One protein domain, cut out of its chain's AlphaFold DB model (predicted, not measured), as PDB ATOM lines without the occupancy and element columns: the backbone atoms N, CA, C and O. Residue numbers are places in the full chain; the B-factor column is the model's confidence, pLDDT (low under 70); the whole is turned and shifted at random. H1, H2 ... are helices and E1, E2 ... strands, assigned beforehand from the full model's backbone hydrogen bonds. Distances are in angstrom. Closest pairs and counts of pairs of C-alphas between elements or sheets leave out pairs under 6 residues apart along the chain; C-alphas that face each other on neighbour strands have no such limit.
ATOM      1  N   SER A 312     -70.586 -56.349   0.839       93.81
ATOM      2  CA  SER A 312     -69.812 -55.289   0.179       93.81
ATOM      3  C   SER A 312     -69.392 -54.197   1.174       93.81
ATOM      4  O   SER A 312     -68.246 -53.742   1.177       93.81
ATOM      5  N   LYS A 313     -70.305 -53.800   2.073       94.06
ATOM      6  CA  LYS A 313     -70.022 -52.843   3.151       94.06
ATOM      7  C   LYS A 313     -69.013 -53.406   4.156       94.06
ATOM      8  O   LYS A 313     -68.072 -52.700   4.515       94.06
ATOM      9  N   ALA A 314     -69.176 -54.658   4.583       91.69
ATOM     10  CA  ALA A 314     -68.286 -55.314   5.539       91.69
ATOM     11  C   ALA A 314     -66.856 -55.449   4.991       91.69
ATOM     12  O   ALA A 314     -65.903 -55.115   5.691       91.69
ATOM     13  N   GLN A 315     -66.698 -55.845   3.724       92.00
ATOM     14  CA  GLN A 315     -65.393 -55.920   3.056       92.00
ATOM     15  C   GLN A 315     -64.710 -54.554   2.976       92.00
ATOM     16  O   GLN A 315     -63.523 -54.440   3.281       92.00
ATOM     17  N   LYS A 316     -65.460 -53.500   2.623       93.88
ATOM     18  CA  LYS A 316     -64.936 -52.130   2.610       93.88
ATOM     19  C   LYS A 316     -64.462 -51.700   4.001       93.88
ATOM     20  O   LYS A 316     -63.333 -51.237   4.139       93.88
ATOM     21  N   MET A 317     -65.279 -51.914   5.034       92.44
ATOM     22  CA  MET A 317     -64.916 -51.591   6.420       92.44
ATOM     23  C   MET A 317     -63.693 -52.382   6.902       92.44
ATOM     24  O   MET A 317     -62.836 -51.841   7.600       92.44
ATOM     25  N   GLN A 318     -63.580 -53.659   6.530       89.94
ATOM     26  CA  GLN A 318     -62.425 -54.485   6.874       89.94
ATOM     27  C   GLN A 318     -61.154 -53.986   6.175       89.94
ATOM     28  O   GLN A 318     -60.109 -53.887   6.819       89.94
ATOM     29  N   ALA A 319     -61.239 -53.625   4.894       91.50
ATOM     30  CA  ALA A 319     -60.124 -53.046   4.151       91.50
ATOM     31  C   ALA A 319     -59.666 -51.713   4.766       91.50
ATOM     32  O   ALA A 319     -58.470 -51.512   4.976       91.50
ATOM     33  N   GLU A 320     -60.606 -50.839   5.137       94.69
ATOM     34  CA  GLU A 320     -60.322 -49.581   5.840       94.69
ATOM     35  C   GLU A 320     -59.657 -49.831   7.203       94.69
ATOM     36  O   GLU A 320     -58.658 -49.190   7.531       94.69
ATOM     37  N   LYS A 321     -60.145 -50.811   7.977       92.69
ATOM     38  CA  LYS A 321     -59.550 -51.200   9.265       92.69
ATOM     39  C   LYS A 321     -58.126 -51.734   9.101       92.69
ATOM     40  O   LYS A 321     -57.246 -51.346   9.866       92.69
ATOM     41  N   LEU A 322     -57.884 -52.600   8.116       91.50
ATOM     42  CA  LEU A 322     -56.550 -53.137   7.830       91.50
ATOM     43  C   LEU A 322     -55.587 -52.031   7.388       91.50
ATOM     44  O   LEU A 322     -54.457 -51.981   7.872       91.50
ATOM     45  N   ALA A 323     -56.043 -51.105   6.544       95.31
ATOM     46  CA  ALA A 323     -55.257 -49.942   6.145       95.31
ATOM     47  C   ALA A 323     -54.918 -49.041   7.346       95.31
ATOM     48  O   ALA A 323     -53.775 -48.604   7.486       95.31
ATOM     49  N   ALA A 324     -55.876 -48.808   8.249       95.94
ATOM     50  CA  ALA A 324     -55.655 -48.034   9.469       95.94
ATOM     51  C   ALA A 324     -54.660 -48.716  10.424       95.94
ATOM     52  O   ALA A 324     -53.768 -48.052  10.950       95.94
ATOM     53  N   MET A 325     -54.767 -50.035  10.618       94.62
ATOM     54  CA  MET A 325     -53.826 -50.803  11.442       94.62
ATOM     55  C   MET A 325     -52.412 -50.783  10.859       94.62
ATOM     56  O   MET A 325     -51.461 -50.521  11.592       94.62
ATOM     57  N   ALA A 326     -52.273 -50.984   9.546       96.19
ATOM     58  CA  ALA A 326     -50.982 -50.915   8.865       96.19
ATOM     59  C   ALA A 326     -50.351 -49.518   8.979       96.19
ATOM     60  O   ALA A 326     -49.153 -49.396   9.235       96.19
ATOM     61  N   LYS A 327     -51.158 -48.455   8.856       97.38
ATOM     62  CA  LYS A 327     -50.703 -47.075   9.067       97.38
ATOM     63  C   LYS A 327     -50.230 -46.846  10.505       97.38
ATOM     64  O   LYS A 327     -49.141 -46.315  10.698       97.38
ATOM     65  N   ALA A 328     -51.000 -47.281  11.503       96.62
ATOM     66  CA  ALA A 328     -50.633 -47.140  12.913       96.62
ATOM     67  C   ALA A 328     -49.354 -47.921  13.266       96.62
ATOM     68  O   ALA A 328     -48.506 -47.435  14.014       96.62
ATOM     69  N   GLU A 329     -49.178 -49.120  12.706       96.50
ATOM     70  CA  GLU A 329     -47.956 -49.908  12.872       96.50
ATOM     71  C   GLU A 329     -46.747 -49.230  12.213       96.50
ATOM     72  O   GLU A 329     -45.679 -49.150  12.823       96.50
ATOM     73  N   ALA A 330     -46.921 -48.667  11.012       96.62
ATOM     74  CA  ALA A 330     -45.882 -47.898  10.333       96.62
ATOM     75  C   ALA A 330     -45.488 -46.635  11.118       96.62
ATOM     76  O   ALA A 330     -44.299 -46.361  11.276       96.62
ATOM     77  N   GLU A 331     -46.456 -45.897  11.669       97.12
ATOM     78  CA  GLU A 331     -46.209 -44.727  12.523       97.12
ATOM     79  C   GLU A 331     -45.495 -45.111  13.824       97.12
ATOM     80  O   GLU A 331     -44.527 -44.452  14.212       97.12
ATOM     81  N   LYS A 332     -45.905 -46.213  14.471       96.25
ATOM     82  CA  LYS A 332     -45.230 -46.752  15.660       96.25
ATOM     83  C   LYS A 332     -43.783 -47.129  15.349       96.25
ATOM     84  O   LYS A 332     -42.886 -46.771  16.110       96.25
ATOM     85  N   LYS A 333     -43.547 -47.814  14.227       94.75
ATOM     86  CA  LYS A 333     -42.205 -48.193  13.776       94.75
ATOM     87  C   LYS A 333     -41.351 -46.961  13.466       94.75
ATOM     88  O   LYS A 333     -40.218 -46.888  13.927       94.75
ATOM     89  N   ALA A 334     -41.905 -45.957  12.786       95.31
ATOM     90  CA  ALA A 334     -41.211 -44.701  12.500       95.31
ATOM     91  C   ALA A 334     -40.880 -43.905  13.779       95.31
ATOM     92  O   ALA A 334     -39.796 -43.334  13.899       95.31
ATOM     93  N   ALA A 335     -41.786 -43.873  14.762       94.88
ATOM     94  CA  ALA A 335     -41.531 -43.258  16.064       94.88
ATOM     95  C   ALA A 335     -40.430 -44.003  16.837       94.88
ATOM     96  O   ALA A 335     -39.550 -43.376  17.430       94.88
ATOM     97  N   GLU A 336     -40.438 -45.337  16.786       94.00
ATOM     98  CA  GLU A 336     -39.390 -46.169  17.374       94.00
ATOM     99  C   GLU A 336     -38.031 -45.930  16.688       94.00
ATOM    100  O   GLU A 336     -37.033 -45.726  17.369       94.00
ATOM    101  N   GLU A 337     -37.976 -45.837  15.358       93.94
ATOM    102  CA  GLU A 337     -36.751 -45.518  14.603       93.94
ATOM    103  C   GLU A 337     -36.218 -44.100  14.876       93.94
ATOM    104  O   GLU A 337     -35.011 -43.849  14.802       93.94
ATOM    105  N   LYS A 338     -37.091 -43.148  15.230       94.56
ATOM    106  CA  LYS A 338     -36.661 -41.820  15.691       94.56
ATOM    107  C   LYS A 338     -36.020 -41.890  17.073       94.56
ATOM    108  O   LYS A 338     -34.960 -41.296  17.249       94.56
ATOM    109  N   MET A 339     -36.618 -42.627  18.008       94.56
ATOM    110  CA  MET A 339     -36.166 -42.714  19.403       94.56
ATOM    111  C   MET A 339     -34.985 -43.662  19.622       94.56
ATOM    112  O   MET A 339     -34.216 -43.466  20.561       94.56
ATOM    113  N   TYR A 340     -34.827 -44.678  18.778       94.06
ATOM    114  CA  TYR A 340     -33.846 -45.742  18.956       94.06
ATOM    115  C   TYR A 340     -32.953 -45.882  17.721       94.06
ATOM    116  O   TYR A 340     -33.366 -45.597  16.600       94.06
ATOM    117  N   PHE A 341     -31.716 -46.327  17.915       93.50
ATOM    118  CA  PHE A 341     -30.879 -46.862  16.843       93.50
ATOM    119  C   PHE A 341     -30.524 -48.316  17.159       93.50
ATOM    120  O   PHE A 341     -30.430 -48.717  18.321       93.50
ATOM    121  N   THR A 342     -30.370 -49.125  16.119       92.88
ATOM    122  CA  THR A 342     -30.017 -50.539  16.260       92.88
ATOM    123  C   THR A 342     -28.503 -50.655  16.378       92.88
ATOM    124  O   THR A 342     -27.794 -50.309  15.437       92.88
ATOM    125  N   LEU A 343     -28.008 -51.132  17.521       92.31
ATOM    126  CA  LEU A 343     -26.573 -51.367  17.733       92.31
ATOM    127  C   LEU A 343     -26.147 -52.734  17.172       92.31
ATOM    128  O   LEU A 343     -25.080 -52.864  16.584       92.31
ATOM    129  N   MET A 344     -27.001 -53.748  17.347       88.94
ATOM    130  CA  MET A 344     -26.829 -55.135  16.891       88.94
ATOM    131  C   MET A 344     -28.206 -55.740  16.561       88.94
ATOM    132  O   MET A 344     -29.216 -55.192  17.018       88.94
ATOM    133  N   PRO A 345     -28.302 -56.868  15.825       92.19
ATOM    134  CA  PRO A 345     -29.569 -57.572  15.638       92.19
ATOM    135  C   PRO A 345     -30.298 -57.771  16.975       92.19
ATOM    136  O   PRO A 345     -29.713 -58.239  17.949       92.19
ATOM    137  N   ASN A 346     -31.567 -57.363  17.035       87.50
ATOM    138  CA  ASN A 346     -32.421 -57.400  18.233       87.50
ATOM    139  C   ASN A 346     -31.980 -56.519  19.424       87.50
ATOM    140  O   ASN A 346     -32.593 -56.595  20.484       87.50
ATOM    141  N   THR A 347     -30.975 -55.649  19.265       90.88
ATOM    142  CA  THR A 347     -30.521 -54.714  20.311       90.88
ATOM    143  C   THR A 347     -30.761 -53.267  19.878       90.88
ATOM    144  O   THR A 347     -30.035 -52.728  19.038       90.88
ATOM    145  N   LYS A 348     -31.780 -52.626  20.463       92.81
ATOM    146  CA  LYS A 348     -32.120 -51.212  20.235       92.81
ATOM    147  C   LYS A 348     -31.636 -50.358  21.409       92.81
ATOM    148  O   LYS A 348     -31.965 -50.652  22.555       92.81
ATOM    149  N   VAL A 349     -30.888 -49.293  21.124       93.44
ATOM    150  CA  VAL A 349     -30.407 -48.325  22.124       93.44
ATOM    151  C   VAL A 349     -31.116 -46.996  21.898       93.44
ATOM    152  O   VAL A 349     -31.241 -46.538  20.762       93.44
ATOM    153  N   LYS A 350     -31.623 -46.383  22.973       95.38
ATOM    154  CA  LYS A 350     -32.282 -45.073  22.897       95.38
ATOM    155  C   LYS A 350     -31.249 -44.020  22.483       95.38
ATOM    156  O   LYS A 350     -30.169 -43.964  23.069       95.38
ATOM    157  N   LYS A 351     -31.560 -43.194  21.483       93.38
ATOM    158  CA  LYS A 351     -30.700 -42.071  21.085       93.38
ATOM    159  C   LYS A 351     -30.607 -41.091  22.257       93.38
ATOM    160  O   LYS A 351     -31.636 -40.678  22.792       93.38
TER     161      LYS A 351
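Overview. This is residues 312 to 351 of the 361 residues of an uncharacterized protein of Hyphomicrobium sp. ghe19 (UniProt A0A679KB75). One long straight helix, H1, ends in a small two-stranded hairpin, E1 and E2, turned across its far end, so that the outline is an L with a long arm and a short foot. Residues 312 to 335 of H1 stick out free and make most of the length. The printed part has 40 residues, in the order H1, E1, E2; the sheet is antiparallel and the class is mixed, helices and strands. It is extended, with a radius of gyration of the C-alphas of 15.4 A and spans of 47 by 17 by 6 A.

Along the chain. H1, residues 312 to 339, begins at C-alpha 312 (-69.812, -55.289, 0.179) and is 40.7 A long. E1 is residues 340 to 344, 11.9 A. E2 is residues 347 to 350, 10.1 A, ending at C-alpha 350 (-32.282, -45.073, 22.897).

Arrangement. In H1 every O i to N i+4 pair is within hydrogen-bond range. E1 and E2 form a hairpin, antiparallel at 148 degrees, with N 341 and O 349 2.9 A apart. The closest C-alphas of H1 and E2, Met 339 and Lys 350, are 5.7 A apart.

Size, cuts and confidence. The C-alphas farthest apart, Ser 312 and Leu 343, are 46.8 A apart. The printed part has no cut, both links are tight, and no printed residue is under 70 in pLDDT.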